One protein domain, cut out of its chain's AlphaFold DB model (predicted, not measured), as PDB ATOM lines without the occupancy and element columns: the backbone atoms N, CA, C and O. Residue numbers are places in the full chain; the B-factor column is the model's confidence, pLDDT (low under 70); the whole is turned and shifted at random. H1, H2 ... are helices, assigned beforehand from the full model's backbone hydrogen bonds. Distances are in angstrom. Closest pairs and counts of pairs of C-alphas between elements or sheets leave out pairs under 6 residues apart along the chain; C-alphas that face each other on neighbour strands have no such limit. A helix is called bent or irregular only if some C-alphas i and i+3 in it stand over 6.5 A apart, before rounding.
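AT A GLANCE: This is residues 3 to 80 of the 93 residues of an uncharacterized protein of Yersinia kristensenii (UniProt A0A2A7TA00). This is a flat, open, three-armed shape made of three helices strung along the printed part: H1 is one arm, H2 with the loop after it makes a second, and H3, the longest helix, runs out as the third. After H2 the chain swings out through residues 37 to 49 and folds back before H3 sets off away from both other helices; residues 3 to 22, 34 to 46 and 57 to 80 stick out free. The printed part has 78 residues with three named helices, in the order H1, H2, H3, and no named strand; the class is all helix, with 53 of the 78 residues in helices. The whole is extended, with a radius of gyration of the C-alphas of 19.7 A, and the C-alphas span 57 by 49 by 16 A along their three main axes.

IN THESE COORDINATES: Begin at the first printed residue, where C-alpha 3 stands at (7.173, 10.182, -2.584). Here H1 begins, residues 3 to 18, and it runs 23.7 A to C-alpha 18 at (14.502, 2.705, -23.818), its z falling on the way. Look near residue 10 and you will find a kink of 33 degrees in it; H1 is neither bent nor irregular, but only just: C-alphas 7 and 10 are 6.2 A apart. Next come seven residues, and then H2, residues 26 to 36, begins at C-alpha 26, (19.820, 7.869, -35.824), and covers 15.2 A from first to last C-alpha. Thirteen residues later, find C-alpha 50 at (5.914, 8.113, -34.378), where H3, residues 50 to 75, begins. From there the helix runs 35.7 A to C-alpha 75 at (-18.309, 32.891, -25.797), its x falling and its y rising. H3 is irregular: C-alphas 69 and 72 are 7.8 A apart, and there is a kink of 50 degrees near residue 69.

HOW THE PARTS SIT: Start again at H1: it touches no helix, and residues 3 to 22, of which 3 to 18 belong to H1, stand free. The link from H1 to H2 is short, and the two helices are apart, with no C-alpha of the one within 8 A of the other. Go on to H2, and you will find that residues 34 to 46, of which 34 to 36 belong to H2, stand free. The link from H2 to H3 is long, and these two helices are apart by the same test. H1 and H3 are apart as well. Follow H3 past residue 56: residues 57 to 80, of which 57 to 75 belong to H3, stand free. In the backbone of H2 every O i to N i+4 pair is within hydrogen-bond range, while in H1 8 of 12 such pairs are, and in H3 20 of 22.

THE WHOLE: The two C-alphas farthest apart are those of Gly 20 and Glu 80, 59.8 A from each other. From the first printed C-alpha, Glu 3, to the last, Glu 80 at (-23.716, 41.545, -27.445), the distance is 50.6 A. The printed part has no cut and runs from residue 3 to residue 80, in a full chain of 93 residues. Look at residues 37 to 49 for the long stretch with no named element; their C-alphas lie 7 to 25 A from the mean of all C-alphas. In the B-factor column you will find the model's confidence: the mean pLDDT of the printed part is 91.1, with means of 77 in H1 and 96 in both H2 and H3. Two printed residues, 3 and 5, are under 70.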
ATOM      1  N   GLU A   3       7.833   9.231  -1.665       62.28
ATOM      2  CA  GLU A   3       7.173  10.182  -2.584       62.28
ATOM      3  C   GLU A   3       8.037  10.555  -3.813       62.28
ATOM      4  O   GLU A   3       7.528  10.883  -4.888       62.28
ATOM      5  N   TYR A   4       9.368  10.488  -3.679       72.19
ATOM      6  CA  TYR A   4      10.303  10.685  -4.795       72.19
ATOM      7  C   TYR A   4      10.258   9.496  -5.760       72.19
ATOM      8  O   TYR A   4      10.382   9.653  -6.971       72.19
ATOM      9  N   GLU A   5      10.044   8.298  -5.222       66.06
ATOM     10  CA  GLU A   5       9.993   7.061  -5.994       66.06
ATOM     11  C   GLU A   5       8.691   6.946  -6.800       66.06
ATOM     12  O   GLU A   5       8.728   6.548  -7.960       66.06
ATOM     13  N   GLU A   6       7.559   7.410  -6.261       71.75
ATOM     14  CA  GLU A   6       6.276   7.442  -6.986       71.75
ATOM     15  C   GLU A   6       6.249   8.427  -8.167       71.75
ATOM     16  O   GLU A   6       5.578   8.180  -9.172       71.75
ATOM     17  N   SER A   7       6.973   9.544  -8.073       72.38
ATOM     18  CA  SER A   7       6.994  10.578  -9.118       72.38
ATOM     19  C   SER A   7       8.130  10.375 -10.126       72.38
ATOM     20  O   SER A   7       7.900  10.366 -11.335       72.38
ATOM     21  N   VAL A   8       9.359  10.179  -9.644       78.50
ATOM     22  CA  VAL A   8      10.564  10.077 -10.481       78.50
ATOM     23  C   VAL A   8      10.874   8.626 -10.848       78.50
ATOM     24  O   VAL A   8      11.332   8.362 -11.960       78.50
ATOM     25  N   GLY A   9      10.583   7.670  -9.961       77.31
ATOM     26  CA  GLY A   9      10.874   6.250 -10.187       77.31
ATOM     27  C   GLY A   9      10.128   5.666 -11.388       77.31
ATOM     28  O   GLY A   9      10.706   4.892 -12.149       77.31
ATOM     29  N   HIS A  10       8.891   6.103 -11.641       78.06
ATOM     30  CA  HIS A  10       8.148   5.705 -12.841       78.06
ATOM     31  C   HIS A  10       8.796   6.200 -14.139       78.06
ATOM     32  O   HIS A  10       8.889   5.443 -15.107       78.06
ATOM     33  N   MET A  11       9.277   7.446 -14.158       79.06
ATOM     34  CA  MET A  11       9.976   8.000 -15.318       79.06
ATOM     35  C   MET A  11      11.311   7.291 -15.550       79.06
ATOM     36  O   MET A  11      11.595   6.910 -16.682       79.06
ATOM     37  N   LEU A  12      12.080   7.038 -14.484       82.06
ATOM     38  CA  LEU A  12      13.348   6.304 -14.557       82.06
ATOM     39  C   LEU A  12      13.159   4.878 -15.093       82.06
ATOM     40  O   LEU A  12      13.846   4.471 -16.026       82.06
ATOM     41  N   ALA A  13      12.168   4.144 -14.581       81.88
ATOM     42  CA  ALA A  13      11.862   2.793 -15.049       81.88
ATOM     43  C   ALA A  13      11.419   2.760 -16.523       81.88
ATOM     44  O   ALA A  13      11.679   1.788 -17.236       81.88
ATOM     45  N   MET A  14      10.743   3.812 -16.994       79.81
ATOM     46  CA  MET A  14      10.381   3.955 -18.401       79.81
ATOM     47  C   MET A  14      11.607   4.257 -19.271       79.81
ATOM     48  O   MET A  14      11.752   3.644 -20.327       79.81
ATOM     49  N   THR A  15      12.507   5.142 -18.833       79.69
ATOM     50  CA  THR A  15      13.730   5.476 -19.582       79.69
ATOM     51  C   THR A  15      14.731   4.327 -19.630       79.69
ATOM     52  O   THR A  15      15.348   4.111 -20.669       79.69
ATOM     53  N   ASP A  16      14.834   3.527 -18.566       84.62
ATOM     54  CA  ASP A  16      15.715   2.352 -18.536       84.62
ATOM     55  C   ASP A  16      15.336   1.324 -19.607       84.62
ATOM     56  O   ASP A  16      16.205   0.695 -20.207       84.62
ATOM     57  N   ARG A  17      14.038   1.186 -19.905       80.12
ATOM     58  CA  ARG A  17      13.551   0.301 -20.975       80.12
ATOM     59  C   ARG A  17      13.899   0.795 -22.377       80.12
ATOM     60  O   ARG A  17      13.894  -0.009 -23.303       80.12
ATOM     61  N   LEU A  18      14.155   2.092 -22.536       80.75
ATOM     62  CA  LEU A  18      14.502   2.705 -23.818       80.75
ATOM     63  C   LEU A  18      16.009   2.680 -24.082       80.75
ATOM     64  O   LEU A  18      16.408   2.698 -25.240       80.75
ATOM     65  N   SER A  19      16.837   2.613 -23.038       81.81
ATOM     66  CA  SER A  19      18.295   2.555 -23.171       81.81
ATOM     67  C   SER A  19      18.724   1.323 -23.977       81.81
ATOM     68  O   SER A  19      18.440   0.184 -23.592       81.81
ATOM     69  N   GLY A  20      19.366   1.544 -25.127       83.31
ATOM     70  CA  GLY A  20      19.769   0.488 -26.060       83.31
ATOM     71  C   GLY A  20      18.620  -0.167 -26.838       83.31
ATOM     72  O   GLY A  20      18.855  -1.128 -27.570       83.31
ATOM     73  N   ASN A  21      17.388   0.321 -26.672       85.94
ATOM     74  CA  ASN A  21      16.199  -0.053 -27.442       85.94
ATOM     75  C   ASN A  21      15.460   1.209 -27.898       85.94
ATOM     76  O   ASN A  21      14.228   1.289 -27.849       85.94
ATOM     77  N   GLU A  22      16.224   2.229 -28.281       87.69
ATOM     78  CA  GLU A  22      15.676   3.494 -28.720       87.69
ATOM     79  C   GLU A  22      14.731   3.252 -29.905       87.69
ATOM     80  O   GLU A  22      15.032   2.514 -30.842       87.69
ATOM     81  N   ILE A  23      13.554   3.881 -29.863       88.88
ATOM     82  CA  ILE A  23      12.549   3.754 -30.929       88.88
ATOM     83  C   ILE A  23      13.075   4.381 -32.232       88.88
ATOM     84  O   ILE A  23      12.737   3.945 -33.336       88.88
ATOM     85  N   GLY A  24      13.880   5.438 -32.098       90.69
ATOM     86  CA  GLY A  24      14.447   6.202 -33.198       90.69
ATOM     87  C   GLY A  24      15.657   5.526 -33.842       90.69
ATOM     88  O   GLY A  24      16.483   4.912 -33.180       90.69
ATOM     89  N   ASP A  25      15.791   5.718 -35.151       94.00
ATOM     90  CA  ASP A  25      16.959   5.314 -35.933       94.00
ATOM     91  C   ASP A  25      17.770   6.573 -36.273       94.00
ATOM     92  O   ASP A  25      17.298   7.447 -37.013       94.00
ATOM     93  N   LEU A  26      18.972   6.681 -35.698       92.56
ATOM     94  CA  LEU A  26      19.820   7.869 -35.824       92.56
ATOM     95  C   LEU A  26      20.257   8.136 -37.268       92.56
ATOM     96  O   LEU A  26      20.308   9.300 -37.673       92.56
ATOM     97  N   ASP A  27      20.501   7.094 -38.067       96.94
ATOM     98  CA  ASP A  27      20.895   7.252 -39.469       96.94
ATOM     99  C   ASP A  27      19.738   7.838 -40.287       96.94
ATOM    100  O   ASP A  27      19.927   8.744 -41.109       96.94
ATOM    101  N   LYS A  28      18.504   7.394 -40.014       96.44
ATOM    102  CA  LYS A  28      17.307   7.974 -40.641       96.44
ATOM    103  C   LYS A  28      17.086   9.422 -40.220       96.44
ATOM    104  O   LYS A  28      16.734  10.247 -41.064       96.44
ATOM    105  N   TYR A  29      17.300   9.754 -38.947       95.94
ATOM    106  CA  TYR A  29      17.178  11.134 -38.471       95.94
ATOM    107  C   TYR A  29      18.200  12.045 -39.148       95.94
ATOM    108  O   TYR A  29      17.826  13.098 -39.667       95.94
ATOM    109  N   ALA A  30      19.461  11.616 -39.227       97.00
ATOM    110  CA  ALA A  30      20.508  12.354 -39.921       97.00
ATOM    111  C   ALA A  30      20.156  12.583 -41.401       97.00
ATOM    112  O   ALA A  30      20.256  13.709 -41.892       97.00
ATOM    113  N   ALA A  31      19.673  11.550 -42.099       97.44
ATOM    114  CA  ALA A  31      19.259  11.656 -43.496       97.44
ATOM    115  C   ALA A  31      18.104  12.652 -43.700       97.44
ATOM    116  O   ALA A  31      18.138  13.463 -44.632       97.44
ATOM    117  N   VAL A  32      17.099  12.635 -42.815       96.38
ATOM    118  CA  VAL A  32      15.970  13.578 -42.851       96.38
ATOM    119  C   VAL A  32      16.449  15.007 -42.608       96.38
ATOM    120  O   VAL A  32      16.171  15.879 -43.429       96.38
ATOM    121  N   ILE A  33      17.216  15.251 -41.542       95.75
ATOM    122  CA  ILE A  33      17.745  16.586 -41.215       95.75
ATOM    123  C   ILE A  33      18.593  17.124 -42.374       95.75
ATOM    124  O   ILE A  33      18.420  18.263 -42.810       95.75
ATOM    125  N   PHE A  34      19.467  16.289 -42.936       97.00
ATOM    126  CA  PHE A  34      20.292  16.658 -44.080       97.00
ATOM    127  C   PHE A  34      19.447  17.013 -45.309       97.00
ATOM    128  O   PHE A  34      19.704  18.025 -45.962       97.00
ATOM    129  N   SER A  35      18.423  16.222 -45.626       96.19
ATOM    130  CA  SER A  35      17.488  16.521 -46.716       96.19
ATOM    131  C   SER A  35      16.778  17.864 -46.505       96.19
ATOM    132  O   SER A  35      16.719  18.694 -47.417       96.19
ATOM    133  N   LEU A  36      16.304  18.117 -45.282       96.25
ATOM    134  CA  LEU A  36      15.567  19.327 -44.920       96.25
ATOM    135  C   LEU A  36      16.436  20.585 -44.910       96.25
ATOM    136  O   LEU A  36      15.942  21.645 -45.273       96.25
ATOM    137  N   SER A  37      17.733  20.474 -44.608       95.56
ATOM    138  CA  SER A  37      18.671  21.613 -44.620       95.56
ATOM    139  C   SER A  37      18.778  22.343 -45.970       95.56
ATOM    140  O   SER A  37      19.326  23.438 -46.043       95.56
ATOM    141  N   ARG A  38      18.266  21.739 -47.050       95.69
ATOM    142  CA  ARG A  38      18.265  22.290 -48.415       95.69
ATOM    143  C   ARG A  38      16.920  22.877 -48.834       95.69
ATOM    144  O   ARG A  38      16.770  23.284 -49.984       95.69
ATOM    145  N   LYS A  39      15.918  22.850 -47.957       96.12
ATOM    146  CA  LYS A  39      14.597  23.420 -48.221       96.12
ATOM    147  C   LYS A  39      14.618  24.906 -47.881       96.12
ATOM    148  O   LYS A  39      15.179  25.299 -46.866       96.12
ATOM    149  N   SER A  40      14.013  25.717 -48.742       93.88
ATOM    150  CA  SER A  40      13.848  27.159 -48.520       93.88
ATOM    151  C   SER A  40      12.750  27.477 -47.506       93.88
ATOM    152  O   SER A  40      12.764  28.548 -46.914       93.88
ATOM    153  N   GLU A  41      11.817  26.548 -47.310       94.06
ATOM    154  CA  GLU A  41      10.671  26.689 -46.418       94.06
ATOM    155  C   GLU A  41      10.584  25.452 -45.523       94.06
ATOM    156  O   GLU A  41      10.608  24.313 -46.003       94.06
ATOM    157  N   LEU A  42      10.519  25.685 -44.215       93.12
ATOM    158  CA  LEU A  42      10.409  24.666 -43.179       93.12
ATOM    159  C   LEU A  42       9.398  25.129 -42.126       93.12
ATOM    160  O   LEU A  42       9.285  26.332 -41.886       93.12
ATOM    161  N   PRO A  43       8.685  24.199 -41.471       91.56
ATOM    162  CA  PRO A  43       7.842  24.555 -40.339       91.56
ATOM    163  C   PRO A  43       8.702  25.011 -39.152       91.56
ATOM    164  O   PRO A  43       9.826  24.537 -38.976       91.56
ATOM    165  N   TYR A  44       8.140  25.855 -38.281       90.62
ATOM    166  CA  TYR A  44       8.797  26.276 -37.035       90.62
ATOM    167  C   TYR A  44       9.149  25.097 -36.117       90.62
ATOM    168  O   TYR A  44      10.204  25.091 -35.487       90.62
ATOM    169  N   HIS A  45       8.286  24.078 -36.068       91.75
ATOM    170  CA  HIS A  45       8.524  22.838 -35.337       91.75
ATOM    171  C   HIS A  45       8.244  21.633 -36.232       91.75
ATOM    172  O   HIS A  45       7.184  21.537 -36.852       91.75
ATOM    173  N   LEU A  46       9.179  20.686 -36.254       93.50
ATOM    174  CA  LEU A  46       9.020  19.408 -36.934       93.50
ATOM    175  C   LEU A  46       9.099  18.273 -35.915       93.50
ATOM    176  O   LEU A  46      10.066  18.171 -35.164       93.50
ATOM    177  N   LEU A  47       8.098  17.397 -35.930       94.81
ATOM    178  CA  LEU A  47       8.104  16.177 -35.132       94.81
ATOM    179  C   LEU A  47       8.840  15.069 -35.888       94.81
ATOM    180  O   LEU A  47       8.533  14.795 -37.049       94.81
ATOM    181  N   LEU A  48       9.785  14.415 -35.215       94.62
ATOM    182  CA  LEU A  48      10.510  13.253 -35.721       94.62
ATOM    183  C   LEU A  48      10.186  12.049 -34.838       94.62
ATOM    184  O   LEU A  48      10.326  12.128 -33.624       94.62
ATOM    185  N   GLY A  49       9.770  10.944 -35.454       94.69
ATOM    186  CA  GLY A  49       9.361   9.736 -34.734       94.69
ATOM    187  C   GLY A  49       7.849   9.634 -34.526       94.69
ATOM    188  O   GLY A  49       7.129  10.625 -34.369       94.69
ATOM    189  N   SER A  50       7.340   8.402 -34.575       94.00
ATOM    190  CA  SER A  50       5.914   8.113 -34.378       94.00
ATOM    191  C   SER A  50       5.480   8.248 -32.920       94.00
ATOM    192  O   SER A  50       4.321   8.551 -32.657       94.00
ATOM    193  N   ASP A  51       6.398   8.031 -31.987       92.12
ATOM    194  CA  ASP A  51       6.239   8.261 -30.552       92.12
ATOM    195  C   ASP A  51       6.054   9.752 -30.235       92.12
ATOM    196  O   ASP A  51       5.081  10.115 -29.572       92.12
ATOM    197  N   ALA A  52       6.897  10.626 -30.794       93.69
ATOM    198  CA  ALA A  52       6.738  12.075 -30.677       93.69
ATOM    199  C   ALA A  52       5.409  12.539 -31.292       93.69
ATOM    200  O   ALA A  52       4.665  13.307 -30.677       93.69
ATOM    201  N   LEU A  53       5.064  12.022 -32.479       95.69
ATOM    202  CA  LEU A  53       3.783  12.312 -33.124       95.69
ATOM    203  C   LEU A  53       2.592  11.860 -32.269       95.69
ATOM    204  O   LEU A  53       1.608  12.588 -32.155       95.69
ATOM    205  N   PHE A  54       2.666  10.669 -31.677       95.06
ATOM    206  CA  PHE A  54       1.630  10.142 -30.796       95.06
ATOM    207  C   PHE A  54       1.462  11.013 -29.547       95.06
ATOM    208  O   PHE A  54       0.344  11.424 -29.243       95.06
ATOM    209  N   ALA A  55       2.560  11.349 -28.867       93.69
ATOM    210  CA  ALA A  55       2.538  12.171 -27.662       93.69
ATOM    211  C   ALA A  55       1.925  13.555 -27.920       93.69
ATOM    212  O   ALA A  55       1.022  13.972 -27.194       93.69
ATOM    213  N   VAL A  56       2.349  14.237 -28.991       96.50
ATOM    214  CA  VAL A  56       1.783  15.544 -29.356       96.50
ATOM    215  C   VAL A  56       0.304  15.414 -29.700       96.50
ATOM    216  O   VAL A  56      -0.504  16.165 -29.165       96.50
ATOM    217  N   LYS A  57      -0.091  14.418 -30.505       96.62
ATOM    218  CA  LYS A  57      -1.509  14.187 -30.822       96.62
ATOM    219  C   LYS A  57      -2.367  13.961 -29.581       96.62
ATOM    220  O   LYS A  57      -3.493  14.445 -29.548       96.62
ATOM    221  N   MET A  58      -1.865  13.244 -28.576       97.31
ATOM    222  CA  MET A  58      -2.600  13.051 -27.324       97.31
ATOM    223  C   MET A  58      -2.821  14.370 -26.578       97.31
ATOM    224  O   MET A  58      -3.932  14.628 -26.118       97.31
ATOM    225  N   VAL A  59      -1.787  15.208 -26.470       97.00
ATOM    226  CA  VAL A  59      -1.883  16.509 -25.789       97.00
ATOM    227  C   VAL A  59      -2.822  17.451 -26.536       97.00
ATOM    228  O   VAL A  59      -3.694  18.056 -25.917       97.00
ATOM    229  N   GLU A  60      -2.686  17.539 -27.857       97.00
ATOM    230  CA  GLU A  60      -3.565  18.362 -28.691       97.00
ATOM    231  C   GLU A  60      -5.018  17.888 -28.594       97.00
ATOM    232  O   GLU A  60      -5.910  18.695 -28.357       97.00
ATOM    233  N   ALA A  61      -5.271  16.575 -28.641       97.06
ATOM    234  CA  ALA A  61      -6.617  16.035 -28.455       97.06
ATOM    235  C   ALA A  61      -7.211  16.385 -27.079       97.06
ATOM    236  O   ALA A  61      -8.400  16.692 -26.980       97.06
ATOM    237  N   ALA A  62      -6.400  16.359 -26.017       96.69
ATOM    238  CA  ALA A  62      -6.841  16.761 -24.685       96.69
ATOM    239  C   ALA A  62      -7.192  18.258 -24.626       96.69
ATOM    240  O   ALA A  62      -8.230  18.611 -24.067       96.69
ATOM    241  N   ARG A  63      -6.372  19.124 -25.238       96.69
ATOM    242  CA  ARG A  63      -6.641  20.568 -25.344       96.69
ATOM    243  C   ARG A  63      -7.923  20.839 -26.123       96.69
ATOM    244  O   ARG A  63      -8.818  21.482 -25.585       96.69
ATOM    245  N   SER A  64      -8.069  20.249 -27.310       97.06
ATOM    246  CA  SER A  64      -9.271  20.403 -28.137       97.06
ATOM    247  C   SER A  64     -10.539  19.930 -27.428       97.06
ATOM    248  O   SER A  64     -11.599  20.533 -27.583       97.06
ATOM    249  N   LYS A  65     -10.455  18.868 -26.617       97.31
ATOM    250  CA  LYS A  65     -11.593  18.414 -25.808       97.31
ATOM    251  C   LYS A  65     -12.014  19.471 -24.784       97.31
ATOM    252  O   LYS A  65     -13.203  19.755 -24.673       97.31
ATOM    253  N   VAL A  66     -11.059  20.051 -24.059       96.56
ATOM    254  CA  VAL A  66     -11.339  21.113 -23.078       96.56
ATOM    255  C   VAL A  66     -11.904  22.354 -23.772       96.56
ATOM    256  O   VAL A  66     -12.897  22.906 -23.312       96.56
ATOM    257  N   GLU A  67     -11.321  22.765 -24.897       96.44
ATOM    258  CA  GLU A  67     -11.825  23.885 -25.700       96.44
ATOM    259  C   GLU A  67     -13.290  23.681 -26.098       96.44
ATOM    260  O   GLU A  67     -14.108  24.582 -25.908       96.44
ATOM    261  N   TYR A  68     -13.634  22.483 -26.578       96.69
ATOM    262  CA  TYR A  68     -15.001  22.131 -26.954       96.69
ATOM    263  C   TYR A  68     -15.964  22.146 -25.757       96.69
ATOM    264  O   TYR A  68     -17.050  22.716 -25.837       96.69
ATOM    265  N   GLU A  69     -15.574  21.548 -24.627       97.88
ATOM    266  CA  GLU A  69     -16.411  21.495 -23.418       97.88
ATOM    267  C   GLU A  69     -16.750  22.890 -22.873       97.88
ATOM    268  O   GLU A  69     -17.854  23.111 -22.370       97.88
ATOM    269  N   TRP A  70     -15.822  23.840 -22.998       97.44
ATOM    270  CA  TRP A  70     -15.949  25.181 -22.427       97.44
ATOM    271  C   TRP A  70     -16.299  26.266 -23.450       97.44
ATOM    272  O   TRP A  70     -16.403  27.436 -23.080       97.44
ATOM    273  N   GLU A  71     -16.552  25.902 -24.709       97.50
ATOM    274  CA  GLU A  71     -16.784  26.847 -25.807       97.50
ATOM    275  C   GLU A  71     -17.894  27.863 -25.485       97.50
ATOM    276  O   GLU A  71     -17.717  29.070 -25.659       97.50
ATOM    277  N   ASN A  72     -19.024  27.389 -24.952       96.81
ATOM    278  CA  ASN A  72     -20.158  28.250 -24.604       96.81
ATOM    279  C   ASN A  72     -19.822  29.238 -23.480       96.81
ATOM    280  O   ASN A  72     -20.268  30.382 -23.515       96.81
ATOM    281  N   ILE A  73     -19.030  28.809 -22.494       98.06
ATOM    282  CA  ILE A  73     -18.608  29.669 -21.383       98.06
ATOM    283  C   ILE A  73     -17.655  30.743 -21.896       98.06
ATOM    284  O   ILE A  73     -17.864  31.918 -21.608       98.06
ATOM    285  N   SER A  74     -16.673  30.373 -22.716       96.75
ATOM    286  CA  SER A  74     -15.758  31.331 -23.339       96.75
ATOM    287  C   SER A  74     -16.522  32.393 -24.141       96.75
ATOM    288  O   SER A  74     -16.334  33.588 -23.911       96.75
ATOM    289  N   LYS A  75     -17.471  31.977 -24.994       95.81
ATOM    290  CA  LYS A  75     -18.309  32.891 -25.797       95.81
ATOM    291  C   LYS A  75     -19.278  33.738 -24.971       95.81
ATOM    292  O   LYS A  75     -19.650  34.825 -25.392       95.81
ATOM    293  N   SER A  76     -19.678  33.285 -23.780       97.19
ATOM    294  CA  SER A  76     -20.578  34.055 -22.904       97.19
ATOM    295  C   SER A  76     -19.978  35.377 -22.407       97.19
ATOM    296  O   SER A  76     -20.703  36.220 -21.885       97.19
ATOM    297  N   THR A  77     -18.665  35.559 -22.569       96.94
ATOM    298  CA  THR A  77     -17.947  36.781 -22.182       96.94
ATOM    299  C   THR A  77     -17.911  37.846 -23.278       96.94
ATOM    300  O   THR A  77     -17.484  38.976 -23.022       96.94
ATOM    301  N   ASP A  78     -18.380  37.516 -24.483       97.19
ATOM    302  CA  ASP A  78     -18.461  38.463 -25.584       97.19
ATOM    303  C   ASP A  78     -19.481  39.570 -25.283       97.19
ATOM    304  O   ASP A  78     -20.507  39.374 -24.628       97.19
ATOM    305  N   ARG A  79     -19.218  40.771 -25.804       96.94
ATOM    306  CA  ARG A  79     -20.227  41.839 -25.833       96.94
ATOM    307  C   ARG A  79     -21.315  41.466 -26.839       96.94
ATOM    308  O   ARG A  79     -21.002  40.924 -27.894       96.94
ATOM    309  N   GLU A  80     -22.560  41.862 -26.582       94.56
ATOM    310  CA  GLU A  80     -23.716  41.545 -27.445       94.56
ATOM    311  C   GLU A  80     -23.522  41.916 -28.928       94.56
ATOM    312  O   GLU A  80     -24.071  41.262 -29.810       94.56
TER     313      GLU A  80